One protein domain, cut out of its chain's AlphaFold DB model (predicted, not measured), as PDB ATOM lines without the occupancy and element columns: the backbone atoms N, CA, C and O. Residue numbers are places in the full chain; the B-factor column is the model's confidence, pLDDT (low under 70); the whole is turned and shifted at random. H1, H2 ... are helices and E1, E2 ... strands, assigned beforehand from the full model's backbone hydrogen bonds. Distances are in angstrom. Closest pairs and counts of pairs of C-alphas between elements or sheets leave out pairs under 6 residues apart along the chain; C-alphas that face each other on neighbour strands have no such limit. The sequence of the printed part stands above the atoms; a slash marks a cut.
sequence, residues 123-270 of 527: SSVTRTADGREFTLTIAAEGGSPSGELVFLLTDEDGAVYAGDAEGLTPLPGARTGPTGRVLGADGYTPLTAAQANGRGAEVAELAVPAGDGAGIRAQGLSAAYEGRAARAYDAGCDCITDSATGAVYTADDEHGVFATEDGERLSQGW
ATOM      1  N   SER A 123      29.360  10.330 -14.450       75.06
ATOM      2  CA  SER A 123      29.471  11.570 -15.227       75.06
ATOM      3  C   SER A 123      28.240  11.864 -16.091       75.06
ATOM      4  O   SER A 123      28.018  13.027 -16.439       75.06
ATOM      5  N   SER A 124      27.426  10.847 -16.390       77.19
ATOM      6  CA  SER A 124      26.266  10.932 -17.282       77.19
ATOM      7  C   SER A 124      24.934  11.172 -16.574       77.19
ATOM      8  O   SER A 124      23.905  11.254 -17.238       77.19
ATOM      9  N   VAL A 125      24.908  11.267 -15.242       73.50
ATOM     10  CA  VAL A 125      23.652  11.461 -14.505       73.50
ATOM     11  C   VAL A 125      22.991  12.778 -14.910       73.50
ATOM     12  O   VAL A 125      23.586  13.849 -14.783       73.50
ATOM     13  N   THR A 126      21.750  12.686 -15.391       72.19
ATOM     14  CA  THR A 126      20.918  13.829 -15.782       72.19
ATOM     15  C   THR A 126      19.647  13.870 -14.950       72.19
ATOM     16  O   THR A 126      19.150  12.843 -14.487       72.19
ATOM     17  N   ARG A 127      19.123  15.082 -14.745       72.31
ATOM     18  CA  ARG A 127      17.909  15.299 -13.962       72.31
ATOM     19  C   ARG A 127      16.721  14.590 -14.613       72.31
ATOM     20  O   ARG A 127      16.398  14.852 -15.770       72.31
ATOM     21  N   THR A 128      16.042  13.744 -13.848       67.25
ATOM     22  CA  THR A 128      14.785  13.113 -14.259       67.25
ATOM     23  C   THR A 128      13.598  14.007 -13.905       67.25
ATOM     24  O   THR A 128      13.653  14.754 -12.929       67.25
ATOM     25  N   ALA A 129      12.514  13.942 -14.686       61.41
ATOM     26  CA  ALA A 129      11.307  14.744 -14.447       61.41
ATOM     27  C   ALA A 129      10.660  14.467 -13.073       61.41
ATOM     28  O   ALA A 129      10.111  15.382 -12.471       61.41
ATOM     29  N   ASP A 130      10.817  13.240 -12.565       64.88
ATOM     30  CA  ASP A 130      10.337  12.790 -11.250       64.88
ATOM     31  C   ASP A 130      11.457  12.738 -10.184       64.88
ATOM     32  O   ASP A 130      11.283  12.145  -9.123       64.88
ATOM     33  N   GLY A 131      12.643  13.292 -10.479       69.38
ATOM     34  CA  GLY A 131      13.802  13.242  -9.581       69.38
ATOM     35  C   GLY A 131      13.657  14.183  -8.387       69.38
ATOM     36  O   GLY A 131      13.315  15.356  -8.559       69.38
ATOM     37  N   ARG A 132      13.945  13.684  -7.179       78.75
ATOM     38  CA  ARG A 132      13.884  14.469  -5.940       78.75
ATOM     39  C   ARG A 132      14.942  15.574  -5.951       78.75
ATOM     40  O   ARG A 132      16.093  15.342  -6.329       78.75
ATOM     41  N   GLU A 133      14.571  16.776  -5.518       86.25
ATOM     42  CA  GLU A 133      15.540  17.830  -5.210       86.25
ATOM     43  C   GLU A 133      15.960  17.747  -3.741       86.25
ATOM     44  O   GLU A 133      15.154  17.490  -2.847       86.25
ATOM     45  N   PHE A 134      17.242  17.998  -3.500       88.25
ATOM     46  CA  PHE A 134      17.828  18.032  -2.174       88.25
ATOM     47  C   PHE A 134      18.488  19.382  -1.928       88.25
ATOM     48  O   PHE A 134      19.191  19.935  -2.783       88.25
ATOM     49  N   THR A 135      18.346  19.883  -0.706       89.88
ATOM     50  CA  THR A 135      19.205  20.966  -0.231       89.88
ATOM     51  C   THR A 135      20.576  20.389   0.096       89.88
ATOM     52  O   THR A 135      20.700  19.524   0.962       89.88
ATOM     53  N   LEU A 136      21.615  20.880  -0.582       91.44
ATOM     54  CA  LEU A 136      22.979  20.373  -0.451       91.44
ATOM     55  C   LEU A 136      23.792  21.196   0.548       91.44
ATOM     56  O   LEU A 136      23.903  22.424   0.457       91.44
ATOM     57  N   THR A 137      24.460  20.498   1.461       91.31
ATOM     58  CA  THR A 137      25.582  21.030   2.231       91.31
ATOM     59  C   THR A 137      26.813  20.166   2.003       91.31
ATOM     60  O   THR A 137      26.826  18.985   2.325       91.31
ATOM     61  N   ILE A 138      27.863  20.772   1.456       90.81
ATOM     62  CA  ILE A 138      29.133  20.091   1.213       90.81
ATOM     63  C   ILE A 138      29.880  19.989   2.543       90.81
ATOM     64  O   ILE A 138      30.111  21.007   3.201       90.81
ATOM     65  N   ALA A 139      30.253  18.777   2.935       90.69
ATOM     66  CA  ALA A 139      30.981  18.499   4.163       90.69
ATOM     67  C   ALA A 139      32.214  17.637   3.884       90.69
ATOM     68  O   ALA A 139      32.346  17.037   2.821       90.69
ATOM     69  N   ALA A 140      33.123  17.605   4.849       90.00
ATOM     70  CA  ALA A 140      34.196  16.630   4.901       90.00
ATOM     71  C   ALA A 140      33.904  15.607   6.002       90.00
ATOM     72  O   ALA A 140      33.406  15.978   7.073       90.00
ATOM     73  N   GLU A 141      34.222  14.342   5.751       87.75
ATOM     74  CA  GLU A 141      34.153  13.297   6.767       87.75
ATOM     75  C   GLU A 141      35.206  13.526   7.868       87.75
ATOM     76  O   GLU A 141      36.353  13.915   7.622       87.75
ATOM     77  N   GLY A 142      34.801  13.310   9.115       81.62
ATOM     78  CA  GLY A 142      35.599  13.552  10.308       81.62
ATOM     79  C   GLY A 142      35.576  15.007  10.792       81.62
ATOM     80  O   GLY A 142      34.795  15.851  10.355       81.62
ATOM     81  N   GLY A 143      36.457  15.310  11.751       77.50
ATOM     82  CA  GLY A 143      36.565  16.633  12.388       77.50
ATOM     83  C   GLY A 143      37.442  17.645  11.640       77.50
ATOM     84  O   GLY A 143      37.796  18.672  12.218       77.50
ATOM     85  N   SER A 144      37.862  17.345  10.405       79.62
ATOM     86  CA  SER A 144      38.755  18.200   9.615       79.62
ATOM     87  C   SER A 144      38.142  18.544   8.256       79.62
ATOM     88  O   SER A 144      37.673  17.645   7.565       79.62
ATOM     89  N   PRO A 145      38.244  19.803   7.789       78.62
ATOM     90  CA  PRO A 145      37.807  20.199   6.447       78.62
ATOM     91  C   PRO A 145      38.632  19.572   5.300       78.62
ATOM     92  O   PRO A 145      38.307  19.777   4.132       78.62
ATOM     93  N   SER A 146      39.702  18.832   5.616       82.50
ATOM     94  CA  SER A 146      40.544  18.100   4.658       82.50
ATOM     95  C   SER A 146      40.140  16.636   4.445       82.50
ATOM     96  O   SER A 146      40.853  15.932   3.738       82.50
ATOM     97  N   GLY A 147      39.083  16.158   5.106       82.06
ATOM     98  CA  GLY A 147      38.568  14.799   4.917       82.06
ATOM     99  C   GLY A 147      37.946  14.573   3.535       82.06
ATOM    100  O   GLY A 147      37.860  15.491   2.703       82.06
ATOM    101  N   GLU A 148      37.508  13.340   3.301       85.38
ATOM    102  CA  GLU A 148      36.801  12.944   2.083       85.38
ATOM    103  C   GLU A 148      35.484  13.719   1.946       85.38
ATOM    104  O   GLU A 148      34.855  14.068   2.948       85.38
ATOM    105  N   LEU A 149      35.122  14.097   0.716       88.12
ATOM    106  CA  LEU A 149      33.927  14.906   0.477       88.12
ATOM    107  C   LEU A 149      32.676  14.055   0.628       88.12
ATOM    108  O   LEU A 149      32.549  13.009   0.003       88.12
ATOM    109  N   VAL A 150      31.729  14.576   1.398       90.88
ATOM    110  CA  VAL A 150      30.415  13.973   1.604       90.88
ATOM    111  C   VAL A 150      29.352  15.031   1.340       90.88
ATOM    112  O   VAL A 150      29.474  16.199   1.739       90.88
ATOM    113  N   PHE A 151      28.290  14.633   0.654       91.56
ATOM    114  CA  PHE A 151      27.109  15.456   0.459       91.56
ATOM    115  C   PHE A 151      26.137  15.232   1.608       91.56
ATOM    116  O   PHE A 151      25.553  14.165   1.743       91.56
ATOM    117  N   LEU A 152      25.926  16.254   2.432       91.38
ATOM    118  CA  LEU A 152      24.821  16.254   3.380       91.38
ATOM    119  C   LEU A 152      23.581  16.774   2.653       91.38
ATOM    120  O   LEU A 152      23.532  17.940   2.247       91.38
ATOM    121  N   LEU A 153      22.616  15.886   2.455       90.81
ATOM    122  CA  LEU A 153      21.442  16.084   1.617       90.81
ATOM    123  C   LEU A 153      20.204  16.151   2.505       90.81
ATOM    124  O   LEU A 153      19.949  15.222   3.266       90.81
ATOM    125  N   THR A 154      19.437  17.231   2.403       90.50
ATOM    126  CA  THR A 154      18.140  17.362   3.082       90.50
ATOM    127  C   THR A 154      17.029  17.283   2.046       90.50
ATOM    128  O   THR A 154      17.064  18.041   1.073       90.50
ATOM    129  N   ASP A 155      16.071  16.379   2.235       87.75
ATOM    130  CA  ASP A 155      14.915  16.240   1.345       87.75
ATOM    131  C   ASP A 155      13.779  17.233   1.657       87.75
ATOM    132  O   ASP A 155      13.852  18.012   2.610       87.75
ATOM    133  N   GLU A 156      12.728  17.222   0.830       82.19
ATOM    134  CA  GLU A 156      11.544  18.081   0.995       82.19
ATOM    135  C   GLU A 156      10.774  17.816   2.302       82.19
ATOM    136  O   GLU A 156      10.168  18.737   2.854       82.19
ATOM    137  N   ASP A 157      10.847  16.590   2.830       81.00
ATOM    138  CA  ASP A 157      10.227  16.184   4.097       81.00
ATOM    139  C   ASP A 157      11.087  16.571   5.321       81.00
ATOM    140  O   ASP A 157      10.669  16.407   6.473       81.00
ATOM    141  N   GLY A 158      12.284  17.123   5.090       80.50
ATOM    142  CA  GLY A 158      13.227  17.569   6.113       80.50
ATOM    143  C   GLY A 158      14.125  16.466   6.679       80.50
ATOM    144  O   GLY A 158      14.844  16.717   7.652       80.50
ATOM    145  N   ALA A 159      14.115  15.263   6.101       86.62
ATOM    146  CA  ALA A 159      15.033  14.194   6.467       86.62
ATOM    147  C   ALA A 159      16.426  14.452   5.877       86.62
ATOM    148  O   ALA A 159      16.577  14.917   4.746       86.62
ATOM    149  N   VAL A 160      17.456  14.152   6.670       90.00
ATOM    150  CA  VAL A 160      18.857  14.403   6.322       90.00
ATOM    151  C   VAL A 160      19.569  13.085   6.053       90.00
ATOM    152  O   VAL A 160      19.418  12.126   6.812       90.00
ATOM    153  N   TYR A 161      20.392  13.065   5.010       90.62
ATOM    154  CA  TYR A 161      21.208  11.932   4.589       90.62
ATOM    155  C   TYR A 161      22.661  12.375   4.390       90.62
ATOM    156  O   TYR A 161      22.921  13.516   4.000       90.62
ATOM    157  N   ALA A 162      23.608  11.478   4.646       90.12
ATOM    158  CA  ALA A 162      24.978  11.579   4.155       90.12
ATOM    159  C   ALA A 162      25.075  10.767   2.869       90.12
ATOM    160  O   ALA A 162      24.710   9.596   2.851       90.12
ATOM    161  N   GLY A 163      25.523  11.417   1.806       86.56
ATOM    162  CA  GLY A 163      25.770  10.825   0.508       86.56
ATOM    163  C   GLY A 163      27.258  10.819   0.201       86.56
ATOM    164  O   GLY A 163      27.872  11.885   0.100       86.56
ATOM    165  N   ASP A 164      27.816   9.632   0.027       84.88
ATOM    166  CA  ASP A 164      29.193   9.397  -0.402       84.88
ATOM    167  C   ASP A 164      29.211   8.457  -1.624       84.88
ATOM    168  O   ASP A 164      28.186   8.244  -2.279       84.88
ATOM    169  N   ALA A 165      30.386   7.934  -1.979       75.75
ATOM    170  CA  ALA A 165      30.531   7.006  -3.097       75.75
ATOM    171  C   ALA A 165      29.877   5.630  -2.845       75.75
ATOM    172  O   ALA A 165      29.635   4.897  -3.805       75.75
ATOM    173  N   GLU A 166      29.592   5.270  -1.590       74.50
ATOM    174  CA  GLU A 166      28.966   3.996  -1.214       74.50
ATOM    175  C   GLU A 166      27.433   4.085  -1.233       74.50
ATOM    176  O   GLU A 166      26.761   3.083  -1.498       74.50
ATOM    177  N   GLY A 167      26.868   5.278  -1.021       79.62
ATOM    178  CA  GLY A 167      25.440   5.545  -1.196       79.62
ATOM    179  C   GLY A 167      24.874   6.558  -0.204       79.62
ATOM    180  O   GLY A 167      25.568   7.445   0.287       79.62
ATOM    181  N   LEU A 168      23.573   6.438   0.073       84.56
ATOM    182  CA  LEU A 168      22.837   7.294   1.007       84.56
ATOM    183  C   LEU A 168      22.687   6.636   2.381       84.56
ATOM    184  O   LEU A 168      22.013   5.615   2.524       84.56
ATOM    185  N   THR A 169      23.209   7.294   3.413       88.25
ATOM    186  CA  THR A 169      23.062   6.887   4.815       88.25
ATOM    187  C   THR A 169      22.185   7.887   5.583       88.25
ATOM    188  O   THR A 169      22.497   9.079   5.602       88.25
ATOM    189  N   PRO A 170      21.091   7.463   6.245       87.88
ATOM    190  CA  PRO A 170      20.240   8.365   7.026       87.88
ATOM    191  C   PRO A 170      20.964   8.992   8.231       87.88
ATOM    192  O   PRO A 170      21.633   8.297   8.995       87.88
ATOM    193  N   LEU A 171      20.757  10.293   8.457       87.50
ATOM    194  CA  LEU A 171      21.367  11.096   9.529       87.50
ATOM    195  C   LEU A 171      20.301  11.780  10.416       87.50
ATOM    196  O   LEU A 171      20.130  13.001  10.382       87.50
ATOM    197  N   PRO A 172      19.593  11.030  11.281       77.12
ATOM    198  CA  PRO A 172      18.485  11.564  12.082       77.12
ATOM    199  C   PRO A 172      18.897  12.569  13.181       77.12
ATOM    200  O   PRO A 172      18.031  13.181  13.798       77.12
ATOM    201  N   GLY A 173      20.197  12.750  13.447       77.31
ATOM    202  CA  GLY A 173      20.732  13.659  14.477       77.31
ATOM    203  C   GLY A 173      21.313  14.982  13.958       77.31
ATOM    204  O   GLY A 173      21.894  15.741  14.735       77.31
ATOM    205  N   ALA A 174      21.211  15.263  12.657       83.38
ATOM    206  CA  ALA A 174      21.804  16.456  12.058       83.38
ATOM    207  C   ALA A 174      21.023  17.736  12.408       83.38
ATOM    208  O   ALA A 174      19.795  17.780  12.359       83.38
ATOM    209  N   ARG A 175      21.739  18.823  12.725       84.12
ATOM    210  CA  ARG A 175      21.129  20.139  12.974       84.12
ATOM    211  C   ARG A 175      20.969  20.889  11.660       84.12
ATOM    212  O   ARG A 175      21.968  21.296  11.068       84.12
ATOM    213  N   THR A 176      19.734  21.118  11.232       86.19
ATOM    214  CA  THR A 176      19.406  21.886  10.024       86.19
ATOM    215  C   THR A 176      19.060  23.341  10.351       86.19
ATOM    216  O   THR A 176      18.551  23.667  11.424       86.19
ATOM    217  N   GLY A 177      19.405  24.247   9.440       81.88
ATOM    218  CA  GLY A 177      19.018  25.653   9.486       81.88
ATOM    219  C   GLY A 177      17.669  25.912   8.799       81.88
ATOM    220  O   GLY A 177      17.111  25.018   8.166       81.88
ATOM    221  N   PRO A 178      17.166  27.162   8.832       76.50
ATOM    222  CA  PRO A 178      15.867  27.538   8.252       76.50
ATOM    223  C   PRO A 178      15.763  27.326   6.736       76.50
ATOM    224  O   PRO A 178      14.672  27.292   6.184       76.50
ATOM    225  N   THR A 179      16.906  27.225   6.059       77.69
ATOM    226  CA  THR A 179      17.024  27.012   4.614       77.69
ATOM    227  C   THR A 179      17.201  25.539   4.243       77.69
ATOM    228  O   THR A 179      17.558  25.255   3.108       77.69
ATOM    229  N   GLY A 180      17.056  24.609   5.197       78.06
ATOM    230  CA  GLY A 180      17.292  23.174   4.989       78.06
ATOM    231  C   GLY A 180      18.771  22.765   4.991       78.06
ATOM    232  O   GLY A 180      19.080  21.579   4.955       78.06
ATOM    233  N   ARG A 181      19.714  23.716   5.076       85.94
ATOM    234  CA  ARG A 181      21.159  23.419   5.120       85.94
ATOM    235  C   ARG A 181      21.579  22.816   6.455       85.94
ATOM    236  O   ARG A 181      21.153  23.291   7.506       85.94
ATOM    237  N   VAL A 182      22.486  21.845   6.426       85.62
ATOM    238  CA  VAL A 182      23.017  21.215   7.640       85.62
ATOM    239  C   VAL A 182      24.088  22.114   8.263       85.62
ATOM    240  O   VAL A 182      25.101  22.427   7.648       85.62
ATOM    241  N   LEU A 183      23.861  22.555   9.497       83.31
ATOM    242  CA  LEU A 183      24.783  23.400  10.263       83.31
ATOM    243  C   LEU A 183      25.785  22.574  11.081       83.31
ATOM    244  O   LEU A 183      26.821  23.090  11.493       83.31
ATOM    245  N   GLY A 184      25.482  21.299  11.323       80.88
ATOM    246  CA  GLY A 184      26.406  20.350  11.935       80.88
ATOM    247  C   GLY A 184      25.786  18.966  12.084       80.88
ATOM    248  O   GLY A 184      24.616  18.852  12.455       80.88
ATOM    249  N   ALA A 185      26.586  17.939  11.816       81.62
ATOM    250  CA  ALA A 185      26.247  16.533  11.987       81.62
ATOM    251  C   ALA A 185      27.420  15.825  12.680       81.62
ATOM    252  O   ALA A 185      28.578  16.176  12.448       81.62
ATOM    253  N   ASP A 186      27.131  14.865  13.557       80.56
ATOM    254  CA  ASP A 186      28.182  14.126  14.258       80.56
ATOM    255  C   ASP A 186      29.019  13.327  13.256       80.56
ATOM    256  O   ASP A 186      28.479  12.622  12.407       80.56
ATOM    257  N   GLY A 187      30.342  13.472  13.336       83.31
ATOM    258  CA  GLY A 187      31.270  12.827  12.406       83.31
ATOM    259  C   GLY A 187      31.485  13.564  11.081       83.31
ATOM    260  O   GLY A 187      32.335  13.125  10.318       83.31
ATOM    261  N   TYR A 188      30.815  14.696  10.828       88.19
ATOM    262  CA  TYR A 188      30.980  15.468   9.590       88.19
ATOM    263  C   TYR A 188      31.218  16.952   9.864       88.19
ATOM    264  O   TYR A 188      30.561  17.576  10.701       88.19
ATOM    265  N   THR A 189      32.125  17.551   9.097       89.31
ATOM    266  CA  THR A 189      32.449  18.979   9.186       89.31
ATOM    267  C   THR A 189      31.922  19.717   7.951       89.31
ATOM    268  O   THR A 189      32.517  19.587   6.878       89.31
ATOM    269  N   PRO A 190      30.838  20.514   8.058       89.88
ATOM    270  CA  PRO A 190      30.351  21.336   6.950       89.88
ATOM    271  C   PRO A 190      31.413  22.337   6.477       89.88
ATOM    272  O   PRO A 190      32.022  23.041   7.286       89.88
ATOM    273  N   LEU A 191      31.624  22.424   5.165       89.25
ATOM    274  CA  LEU A 191      32.600  23.328   4.560       89.25
ATOM    275  C   LEU A 191      32.004  24.719   4.320       89.25
ATOM    276  O   LEU A 191      30.838  24.883   3.957       89.25
ATOM    277  N   THR A 192      32.840  25.748   4.457       89.38
ATOM    278  CA  THR A 192      32.494  27.103   4.005       89.38
ATOM    279  C   THR A 192      32.464  27.176   2.476       89.38
ATOM    280  O   THR A 192      33.130  26.402   1.788       89.38
ATOM    281  N   ALA A 193      31.760  28.164   1.915       85.19
ATOM    282  CA  ALA A 193      31.682  28.348   0.462       85.19
ATOM    283  C   ALA A 193      33.062  28.515  -0.206       85.19
ATOM    284  O   ALA A 193      33.265  28.038  -1.319       85.19
ATOM    285  N   ALA A 194      34.025  29.157   0.467       85.69
ATOM    286  CA  ALA A 194      35.389  29.303  -0.044       85.69
ATOM    287  C   ALA A 194      36.133  27.957  -0.102       85.69
ATOM    288  O   ALA A 194      36.804  27.669  -1.089       85.69
ATOM    289  N   GLN A 195      35.977  27.118   0.927       89.44
ATOM    290  CA  GLN A 195      36.577  25.779   0.974       89.44
ATOM    291  C   GLN A 195      35.946  24.843  -0.063       89.44
ATOM    292  O   GLN A 195      36.669  24.145  -0.767       89.44
ATOM    293  N   ALA A 196      34.619  24.877  -0.205       84.94
ATOM    294  CA  ALA A 196      33.904  24.088  -1.203       84.94
ATOM    295  C   ALA A 196      34.258  24.511  -2.641       84.94
ATOM    296  O   ALA A 196      34.532  23.657  -3.478       84.94
ATOM    297  N   ASN A 197      34.347  25.819  -2.919       85.81
ATOM    298  CA  ASN A 197      34.807  26.318  -4.222       85.81
ATOM    299  C   ASN A 197      36.253  25.911  -4.530       85.81
ATOM    300  O   ASN A 197      36.561  25.578  -5.672       85.81
ATOM    301  N   GLY A 198      37.132  25.900  -3.523       85.12
ATOM    302  CA  GLY A 198      38.507  25.414  -3.673       85.12
ATOM    303  C   GLY A 198      38.595  23.943  -4.097       85.12
ATOM    304  O   GLY A 198      39.604  23.545  -4.669       85.12
ATOM    305  N   ARG A 199      37.528  23.164  -3.868       84.38
ATOM    306  CA  ARG A 199      37.397  21.741  -4.217       84.38
ATOM    307  C   ARG A 199      36.331  21.494  -5.293       84.38
ATOM    308  O   ARG A 199      35.772  20.406  -5.384       84.38
ATOM    309  N   GLY A 200      36.032  22.496  -6.125       81.12
ATOM    310  CA  GLY A 200      34.917  22.442  -7.080       81.12
ATOM    311  C   GLY A 200      34.978  21.287  -8.089       81.12
ATOM    312  O   GLY A 200      33.934  20.778  -8.478       81.12
ATOM    313  N   ALA A 201      36.176  20.842  -8.484       75.12
ATOM    314  CA  ALA A 201      36.339  19.683  -9.366       75.12
ATOM    315  C   ALA A 201      35.890  18.380  -8.684       75.12
ATOM    316  O   ALA A 201      35.120  17.627  -9.266       75.12
ATOM    317  N   GLU A 202      36.297  18.170  -7.430       79.12
ATOM    318  CA  GLU A 202      35.892  17.003  -6.640       79.12
ATOM    319  C   GLU A 202      34.377  17.014  -6.381       79.12
ATOM    320  O   GLU A 202      33.716  15.990  -6.500       79.12
ATOM    321  N   VAL A 203      33.800  18.190  -6.096       83.50
ATOM    322  CA  VAL A 203      32.344  18.361  -5.933       83.50
ATOM    323  C   VAL A 203      31.592  18.047  -7.229       83.50
ATOM    324  O   VAL A 203      30.498  17.496  -7.185       83.50
ATOM    325  N   ALA A 204      32.147  18.405  -8.387       79.25
ATOM    326  CA  ALA A 204      31.529  18.102  -9.673       79.25
ATOM    327  C   ALA A 204      31.631  16.611 -10.036       79.25
ATOM    328  O   ALA A 204      30.747  16.098 -10.722       79.25
ATOM    329  N   GLU A 205      32.699  15.938  -9.606       76.19
ATOM    330  CA  GLU A 205      32.959  14.519  -9.870       76.19
ATOM    331  C   GLU A 205      32.189  13.593  -8.918       76.19
ATOM    332  O   GLU A 205      31.772  12.512  -9.333       76.19
ATOM    333  N   LEU A 206      31.932  14.031  -7.679       79.44
ATOM    334  CA  LEU A 206      31.171  13.258  -6.702       79.44
ATOM    335  C   LEU A 206      29.713  13.075  -7.155       79.44
ATOM    336  O   LEU A 206      28.945  14.032  -7.299       79.44
ATOM    337  N   ALA A 207      29.334  11.816  -7.347       80.44
ATOM    338  CA  ALA A 207      27.969  11.373  -7.575       80.44
ATOM    339  C   ALA A 207      27.621  10.325  -6.516       80.44
ATOM    340  O   ALA A 207      28.383   9.383  -6.311       80.44
ATOM    341  N   VAL A 208      26.483  10.500  -5.848       82.88
ATOM    342  CA  VAL A 208      26.039   9.617  -4.763       82.88
ATOM    343  C   VAL A 208      25.056   8.590  -5.329       82.88
ATOM    344  O   VAL A 208      24.023   9.004  -5.861       82.88
ATOM    345  N   PRO A 209      25.314   7.277  -5.231       78.75
ATOM    346  CA  PRO A 209      24.359   6.258  -5.663       78.75
ATOM    347  C   PRO A 209      23.055   6.298  -4.844       78.75
ATOM    348  O   PRO A 209      23.093   6.293  -3.614       78.75
ATOM    349  N   ALA A 210      21.897   6.301  -5.514       71.56
ATOM    350  CA  ALA A 210      20.569   6.290  -4.877       71.56
ATOM    351  C   ALA A 210      19.782   4.975  -5.094       71.56
ATOM    352  O   ALA A 210      18.703   4.804  -4.531       71.56
ATOM    353  N   GLY A 211      20.342   4.019  -5.849       65.44
ATOM    354  CA  GLY A 211      19.713   2.730  -6.192       65.44
ATOM    355  C   GLY A 211      19.015   2.741  -7.562       65.44
ATOM    356  O   GLY A 211      18.739   3.801  -8.108       65.44
ATOM    357  N   ASP A 212      18.773   1.568  -8.163       63.88
ATOM    358  CA  ASP A 212      18.064   1.397  -9.454       63.88
ATOM    359  C   ASP A 212      18.551   2.306 -10.612       63.88
ATOM    360  O   ASP A 212      17.761   2.837 -11.403       63.88
ATOM    361  N   GLY A 213      19.872   2.517 -10.703       62.41
ATOM    362  CA  GLY A 213      20.501   3.380 -11.716       62.41
ATOM    363  C   GLY A 213      20.271   4.885 -11.505       62.41
ATOM    364  O   GLY A 213      20.610   5.690 -12.379       62.41
ATOM    365  N   ALA A 214      19.687   5.272 -10.366       70.50
ATOM    366  CA  ALA A 214      19.575   6.651  -9.923       70.50
ATOM    367  C   ALA A 214      20.828   7.080  -9.146       70.50
ATOM    368  O   ALA A 214      21.428   6.311  -8.389       70.50
ATOM    369  N   GLY A 215      21.221   8.334  -9.337       79.75
ATOM    370  CA  GLY A 215      22.340   8.961  -8.653       79.75
ATOM    371  C   GLY A 215      22.039  10.422  -8.356       79.75
ATOM    372  O   GLY A 215      21.306  11.082  -9.091       79.75
ATOM    373  N   ILE A 216      22.605  10.940  -7.274       82.81
ATOM    374  CA  ILE A 216      22.425  12.323  -6.845       82.81
ATOM    375  C   ILE A 216      23.679  13.118  -7.184       82.81
ATOM    376  O   ILE A 216      24.795  12.721  -6.835       82.81
ATOM    377  N   ARG A 217      23.499  14.264  -7.848       85.00
ATOM    378  CA  ARG A 217      24.591  15.182  -8.196       85.00
ATOM    379  C   ARG A 217      24.330  16.593  -7.715       85.00
ATOM    380  O   ARG A 217      23.195  17.066  -7.687       85.00
ATOM    381  N   ALA A 218      25.413  17.284  -7.377       86.06
ATOM    382  CA  ALA A 218      25.372  18.682  -6.995       86.06
ATOM    383  C   ALA A 218      24.973  19.580  -8.180       86.06
ATOM    384  O   ALA A 218      25.528  19.496  -9.276       86.06
ATOM    385  N   GLN A 219      24.047  20.501  -7.929       85.31
ATOM    386  CA  GLN A 219      23.738  21.646  -8.775       85.31
ATOM    387  C   GLN A 219      24.216  22.913  -8.052       85.31
ATOM    388  O   GLN A 219      23.503  23.538  -7.264       85.31
ATOM    389  N   GLY A 220      25.474  23.282  -8.296       84.00
ATOM    390  CA  GLY A 220      26.148  24.342  -7.544       84.00
ATOM    391  C   GLY A 220      26.543  23.890  -6.132       84.00
ATOM    392  O   GLY A 220      26.867  22.731  -5.915       84.00
ATOM    393  N   LEU A 221      26.549  24.812  -5.162       85.00
ATOM    394  CA  LEU A 221      27.019  24.551  -3.784       85.00
ATOM    395  C   LEU A 221      25.890  24.399  -2.749       85.00
ATOM    396  O   LEU A 221      26.143  24.380  -1.537       85.00
ATOM    397  N   SER A 222      24.638  24.436  -3.199       86.44
ATOM    398  CA  SER A 222      23.465  24.562  -2.323       86.44
ATOM    399  C   SER A 222      22.294  23.673  -2.705       86.44
ATOM    400  O   SER A 222      21.391  23.512  -1.891       86.44
ATOM    401  N   ALA A 223      22.301  23.105  -3.905       87.56
ATOM    402  CA  ALA A 223      21.282  22.180  -4.362       87.56
ATOM    403  C   ALA A 223      21.951  20.914  -4.889       87.56
ATOM    404  O   ALA A 223      23.087  20.953  -5.368       87.56
ATOM    405  N   ALA A 224      21.243  19.805  -4.797       87.38
ATOM    406  CA  ALA A 224      21.548  18.573  -5.493       87.38
ATOM    407  C   ALA A 224      20.243  18.005  -6.053       87.38
ATOM    408  O   ALA A 224      19.165  18.291  -5.535       87.38
ATOM    409  N   TYR A 225      20.334  17.227  -7.119       85.88
ATOM    410  CA  TYR A 225      19.176  16.578  -7.722       85.88
ATOM    411  C   TYR A 225      19.442  15.089  -7.861       85.88
ATOM    412  O   TYR A 225      20.560  14.679  -8.180       85.88
ATOM    413  N   GLU A 226      18.398  14.299  -7.647       84.12
ATOM    414  CA  GLU A 226      18.350  12.915  -8.081       84.12
ATOM    415  C   GLU A 226      18.134  12.876  -9.592       84.12
ATOM    416  O   GLU A 226      17.257  13.542 -10.153       84.12
ATOM    417  N   GLY A 227      18.976  12.117 -10.266       79.12
ATOM    418  CA  GLY A 227      18.901  11.877 -11.689       79.12
ATOM    419  C   GLY A 227      19.118  10.409 -11.993       79.12
ATOM    420  O   GLY A 227      19.436   9.616 -11.113       79.12
ATOM    421  N   ARG A 228      18.996  10.046 -13.264       76.00
ATOM    422  CA  ARG A 228      19.436   8.738 -13.755       76.00
ATOM    423  C   ARG A 228      20.646   8.913 -14.640       76.00
ATOM    424  O   ARG A 228      20.766   9.925 -15.336       76.00
ATOM    425  N   ALA A 229      21.538   7.930 -14.597       75.06
ATOM    426  CA  ALA A 229      22.641   7.857 -15.537       75.06
ATOM    427  C   ALA A 229      22.061   7.872 -16.957       75.06
ATOM    428  O   ALA A 229      21.309   6.976 -17.341       75.06
ATOM    429  N   ALA A 230      22.359   8.924 -17.725       79.81
ATOM    430  CA  ALA A 230      21.951   8.984 -19.120       79.81
ATOM    431  C   ALA A 230      22.667   7.904 -19.933       79.81
ATOM    432  O   ALA A 230      22.167   7.518 -20.981       79.81
ATOM    433  N   ARG A 231      23.802   7.398 -19.438       86.56
ATOM    434  CA  ARG A 231      24.563   6.292 -20.006       86.56
ATOM    435  C   ARG A 231      24.599   5.147 -19.008       86.56
ATOM    436  O   ARG A 231      25.044   5.356 -17.885       86.56
ATOM    437  N   ALA A 232      24.156   3.969 -19.426       86.56
ATOM    438  CA  ALA A 232      24.136   2.771 -18.592       86.56
ATOM    439  C   ALA A 232      24.918   1.642 -19.263       86.56
ATOM    440  O   ALA A 232      24.781   1.431 -20.475       86.56
ATOM    441  N   TYR A 233      25.730   0.941 -18.480       88.69
ATOM    442  CA  TYR A 233      26.455  -0.236 -18.928       88.69
ATOM    443  C   TYR A 233      25.562  -1.479 -18.919       88.69
ATOM    444  O   TYR A 233      24.837  -1.748 -17.960       88.69
ATOM    445  N   ASP A 234      25.653  -2.267 -19.985       89.38
ATOM    446  CA  ASP A 234      25.012  -3.569 -20.113       89.38
ATOM    447  C   ASP A 234      26.086  -4.652 -20.307       89.38
ATOM    448  O   ASP A 234      26.818  -4.688 -21.301       89.38
ATOM    449  N   ALA A 235      26.165  -5.558 -19.329       88.69
ATOM    450  CA  ALA A 235      27.125  -6.659 -19.304       88.69
ATOM    451  C   ALA A 235      26.861  -7.734 -20.377       88.69
ATOM    452  O   ALA A 235      27.752  -8.524 -20.678       88.69
ATOM    453  N   GLY A 236      25.649  -7.804 -20.941       88.69
ATOM    454  CA  GLY A 236      25.279  -8.786 -21.960       88.69
ATOM    455  C   GLY A 236      25.871  -8.481 -23.338       88.69
ATOM    456  O   GLY A 236      26.261  -9.405 -24.051       88.69
ATOM    457  N   CYS A 237      25.957  -7.199 -23.697       88.56
ATOM    458  CA  CYS A 237      26.590  -6.716 -24.932       88.56
ATOM    459  C   CYS A 237      28.002  -6.152 -24.712       88.56
ATOM    460  O   CYS A 237      28.659  -5.810 -25.691       88.56
ATOM    461  N   ASP A 238      28.435  -6.014 -23.453       92.81
ATOM    462  CA  ASP A 238      29.635  -5.267 -23.059       92.81
ATOM    463  C   ASP A 238      29.661  -3.861 -23.687       92.81
ATOM    464  O   ASP A 238      30.609  -3.441 -24.360       92.81
ATOM    465  N   CYS A 239      28.547  -3.148 -23.519       92.44
ATOM    466  CA  CYS A 239      28.290  -1.881 -24.185       92.44
ATOM    467  C   CYS A 239      27.633  -0.859 -23.252       92.44
ATOM    468  O   CYS A 239      26.996  -1.207 -22.261       92.44
ATOM    469  N   ILE A 240      27.803   0.421 -23.566       90.75
ATOM    470  CA  ILE A 240      27.175   1.539 -22.863       90.75
ATOM    471  C   ILE A 240      26.135   2.156 -23.787       90.75
ATOM    472  O   ILE A 240      26.462   2.576 -24.896       90.75
ATOM    473  N   THR A 241      24.891   2.241 -23.323       89.94
ATOM    474  CA  THR A 241      23.797   2.847 -24.094       89.94
ATOM    475  C   THR A 241      23.476   4.230 -23.551       89.94
ATOM    476  O   THR A 241      23.230   4.383 -22.355       89.94
ATOM    477  N   ASP A 242      23.461   5.232 -24.429       88.06
ATOM    478  CA  ASP A 242      23.036   6.593 -24.116       88.06
ATOM    479  C   ASP A 242      21.525   6.734 -24.343       88.06
ATOM    480  O   ASP A 242      21.028   6.670 -25.462       88.06
ATOM    481  N   SER A 243      20.782   6.918 -23.262       82.56
ATOM    482  CA  SER A 243      19.329   7.094 -23.243       82.56
ATOM    483  C   SER A 243      18.838   8.384 -23.911       82.56
ATOM    484  O   SER A 243      17.677   8.444 -24.314       82.56
ATOM    485  N   ALA A 244      19.692   9.405 -24.050       79.62
ATOM    486  CA  ALA A 244      19.320  10.681 -24.656       79.62
ATOM    487  C   ALA A 244      19.452  10.654 -26.186       79.62
ATOM    488  O   ALA A 244      18.626  11.240 -26.887       79.62
ATOM    489  N   THR A 245      20.480   9.980 -26.705       82.75
ATOM    490  CA  THR A 245      20.759   9.902 -28.151       82.75
ATOM    491  C   THR A 245      20.388   8.556 -28.773       82.75
ATOM    492  O   THR A 245      20.250   8.470 -29.992       82.75
ATOM    493  N   GLY A 246      20.219   7.508 -27.963       83.94
ATOM    494  CA  GLY A 246      20.066   6.125 -28.415       83.94
ATOM    495  C   GLY A 246      21.369   5.490 -28.914       83.94
ATOM    496  O   GLY A 246      21.329   4.382 -29.445       83.94
ATOM    497  N   ALA A 247      22.511   6.173 -28.779       88.31
ATOM    498  CA  ALA A 247      23.800   5.663 -29.230       88.31
ATOM    499  C   ALA A 247      24.273   4.499 -28.349       88.31
ATOM    500  O   ALA A 247      24.185   4.559 -27.121       88.31
ATOM    501  N   VAL A 248      24.811   3.458 -28.985       92.19
ATOM    502  CA  VAL A 248      25.392   2.293 -28.313       92.19
ATOM    503  C   VAL A 248      26.899   2.308 -28.537       92.19
ATOM    504  O   VAL A 248      27.365   2.260 -29.674       92.19
ATOM    505  N   TYR A 249      27.655   2.374 -27.446       93.06
ATOM    506  CA  TYR A 249      29.112   2.340 -27.453       93.06
ATOM    507  C   TYR A 249      29.582   0.956 -27.007       93.06
ATOM    508  O   TYR A 249      29.417   0.589 -25.846       93.06
ATOM    509  N   THR A 250      30.170   0.181 -27.909       93.81
ATOM    510  CA  THR A 250      30.722  -1.147 -27.614       93.81
ATOM    511  C   THR A 250      32.139  -1.046 -27.065       93.81
ATOM    512  O   THR A 250      32.884  -0.137 -27.444       93.81
ATOM    513  N   ALA A 251      32.521  -1.962 -26.175       93.38
ATOM    514  CA  ALA A 251      33.884  -2.022 -25.667       93.38
ATOM    515  C   ALA A 251      34.886  -2.405 -26.770       93.38
ATOM    516  O   ALA A 251      34.768  -3.445 -27.413       93.38
ATOM    517  N   ASP A 252      35.905  -1.570 -26.943       92.38
ATOM    518  CA  ASP A 252      37.106  -1.841 -27.723       92.38
ATOM    519  C   ASP A 252      38.256  -2.121 -26.744       92.38
ATOM    520  O   ASP A 252      38.901  -1.204 -26.226       92.38
ATOM    521  N   ASP A 253      38.489  -3.405 -26.459       90.06
ATOM    522  CA  ASP A 253      39.554  -3.856 -25.554       90.06
ATOM    523  C   ASP A 253      40.969  -3.661 -26.133       90.06
ATOM    524  O   ASP A 253      41.940  -3.711 -25.376       90.06
ATOM    525  N   GLU A 254      41.113  -3.416 -27.441       88.00
ATOM    526  CA  GLU A 254      42.414  -3.148 -28.071       88.00
ATOM    527  C   GLU A 254      42.898  -1.733 -27.741       88.00
ATOM    528  O   GLU A 254      44.063  -1.534 -27.390       88.00
ATOM    529  N   HIS A 255      41.993  -0.753 -27.781       87.44
ATOM    530  CA  HIS A 255      42.311   0.649 -27.487       87.44
ATOM    531  C   HIS A 255      41.933   1.083 -26.065       87.44
ATOM    532  O   HIS A 255      42.382   2.137 -25.605       87.44
ATOM    533  N   GLY A 256      41.148   0.269 -25.357       92.38
ATOM    534  CA  GLY A 256      40.706   0.533 -23.993       92.38
ATOM    535  C   GLY A 256      39.623   1.606 -23.905       92.38
ATOM    536  O   GLY A 256      39.650   2.414 -22.978       92.38
ATOM    537  N   VAL A 257      38.708   1.661 -24.875       93.19
ATOM    538  CA  VAL A 257      37.657   2.689 -24.968       93.19
ATOM    539  C   VAL A 257      36.301   2.073 -25.282       93.19
ATOM    540  O   VAL A 257      36.212   0.989 -25.843       93.19
ATOM    541  N   PHE A 258      35.230   2.798 -24.978       93.44
ATOM    542  CA  PHE A 258      33.910   2.512 -25.538       93.44
ATOM    543  C   PHE A 258      33.707   3.351 -26.801       93.44
ATOM    544  O   PHE A 258      33.859   4.578 -26.753       93.44
ATOM    545  N   ALA A 259      33.381   2.704 -27.920       92.75
ATOM    546  CA  ALA A 259      33.259   3.343 -29.227       92.75
ATOM    547  C   ALA A 259      31.998   2.902 -29.984       92.75
ATOM    548  O   ALA A 259      31.535   1.775 -29.817       92.75
ATOM    549  N   THR A 260      31.446   3.783 -30.816       92.06
ATOM    550  CA  THR A 260      30.388   3.436 -31.778       92.06
ATOM    551  C   THR A 260      30.983   2.841 -33.058       92.06
ATOM    552  O   THR A 260      32.176   3.003 -33.327       92.06
ATOM    553  N   GLU A 261      30.154   2.203 -33.893       86.06
ATOM    554  CA  GLU A 261      30.569   1.737 -35.231       86.06
ATOM    555  C   GLU A 261      31.078   2.883 -36.126       86.06
ATOM    556  O   GLU A 261      31.985   2.684 -36.934       86.06
ATOM    557  N   ASP A 262      30.555   4.099 -35.933       84.25
ATOM    558  CA  ASP A 262      30.964   5.311 -36.657       84.25
ATOM    559  C   ASP A 262      32.300   5.901 -36.155       84.25
ATOM    560  O   ASP A 262      32.814   6.873 -36.713       84.25
ATOM    561  N   GLY A 263      32.883   5.317 -35.100       84.44
ATOM    562  CA  GLY A 263      34.173   5.715 -34.538       84.44
ATOM    563  C   GLY A 263      34.107   6.827 -33.487       84.44
ATOM    564  O   GLY A 263      35.161   7.310 -33.062       84.44
ATOM    565  N   GLU A 264      32.917   7.227 -33.029       88.69
ATOM    566  CA  GLU A 264      32.799   8.131 -31.881       88.69
ATOM    567  C   GLU A 264      33.200   7.405 -30.597       88.69
ATOM    568  O   GLU A 264      32.734   6.301 -30.327       88.69
ATOM    569  N   ARG A 265      34.058   8.028 -29.785       89.81
ATOM    570  CA  ARG A 265      34.630   7.420 -28.576       89.81
ATOM    571  C   ARG A 265      34.226   8.185 -27.329       89.81
ATOM    572  O   ARG A 265      34.226   9.418 -27.317       89.81
ATOM    573  N   LEU A 266      33.952   7.451 -26.255       88.25
ATOM    574  CA  LEU A 266      33.825   8.045 -24.929       88.25
ATOM    575  C   LEU A 266      35.193   8.527 -24.433       88.25
ATOM    576  O   LEU A 266      36.225   7.915 -24.695       88.25
ATOM    577  N   SER A 267      35.196   9.650 -23.714       85.56
ATOM    578  CA  SER A 267      36.425  10.276 -23.207       85.56
ATOM    579  C   SER A 267      37.079   9.500 -22.066       85.56
ATOM    580  O   SER A 267      38.278   9.638 -21.840       85.56
ATOM    581  N   GLN A 268      36.297   8.704 -21.336       89.25
ATOM    582  CA  GLN A 268      36.778   7.831 -20.273       89.25
ATOM    583  C   GLN A 268      36.966   6.419 -20.829       89.25
ATOM    584  O   GLN A 268      36.069   5.870 -21.468       89.25
ATOM    585  N   GLY A 269      38.123   5.839 -20.548       90.94
ATOM    586  CA  GLY A 269      38.523   4.503 -20.956       90.94
ATOM    587  C   GLY A 269      39.306   3.801 -19.849       90.94
ATOM    588  O   GLY A 269      39.347   4.236 -18.693       90.94
ATOM    589  N   TRP A 270      39.947   2.693 -20.193       93.50
ATOM    590  CA  TRP A 270      40.756   1.904 -19.272       93.50
ATOM    591  C   TRP A 270      42.145   1.642 -19.821       93.50
ATOM    592  O   TRP A 270      42.436   1.743 -21.015       93.50
TER     593      TRP A 270
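AT A GLANCE: This is residues 123 to 270 of the 527 residues of the protein "Maltose/maltodextrin transport system permease protein" of Nocardiopsis composta (UniProt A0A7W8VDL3). Two lobes stand end to end: in the larger, strands E2, E3, E4, E5, E8, E9 and E10 curl into a nearly closed barrel with short helices H1 and H2 at one end; in the smaller, strands E11 to E15 form one curled antiparallel sheet. E10 runs on into E11 and joins the lobes. The printed part has 148 residues, with seven named strands, two named helices and eight more strands along the chain, and its class is mostly strand. It is only just compact, close to loose, with a radius of gyration of the C-alphas of 17.5 A, and elongated, spanning 52 by 32 by 22 A.

HOW THE PARTS SIT: Look first at the branched, strongly twisted sheet of E1 (residues 125 to 127), E2 (133 to 141), E3 (149 to 154), E4 (160 to 163), E5 (168 to 170), E7 (188 to 190), E8 (207 to 211), E9 (214 to 219) and E10 (223 to 229). E1 is an edge strand beside E10, with N 126 and O 228 2.9 A apart. E2 bends by 54 degrees at residue 138; E3 lies on one side of it, with N 137 and O 152 2.8 A apart, and E7 and E10 on the other, with N 140 and O 189 2.9 A and N 134 and O 224 2.8 A apart. E2 E3 E4 E5 is a meander, each strand the antiparallel neighbour of the one before, and so is E8 E9 E10. The closest C-alphas of E5 and E8, Leu 168 and Ala 210, are 6.4 A apart. E6, residues 182 to 184, pairs with no named strand; residues 175 to 176 pair with it. H1, residues 193 to 198, only grazes the sheet, with residues 193 to 196. H2, residues 200 to 205, is on it at a height of 8.1 A. In H1 and H2 every O i to N i+4 pair is within hydrogen-bond range. The last sheet is a third meander: E11 (231 to 234), E12 (239 to 242), E13 (248 to 252), E14 (257 to 259) and E15 (265 to 269). N 240 and O 249 are 2.8 A apart.

IN THESE COORDINATES: Find C-alpha 125 at (23.652, 11.461, -14.505), where E1 begins. E2 runs 22.6 A, E10 18.2 A and E3 16.2 A. E15 ends at C-alpha 269, (38.523, 4.503, -20.956).

THE WHOLE: The C-alphas of Pro 178 and Glu 254, the two farthest apart, are 54.5 A apart. The printed part has no cut. The link from E5 to E6 is long, with 11 residues. Mean pLDDT of the printed part is 84.0; residues 128 to 131 and 211 to 213 are under 70.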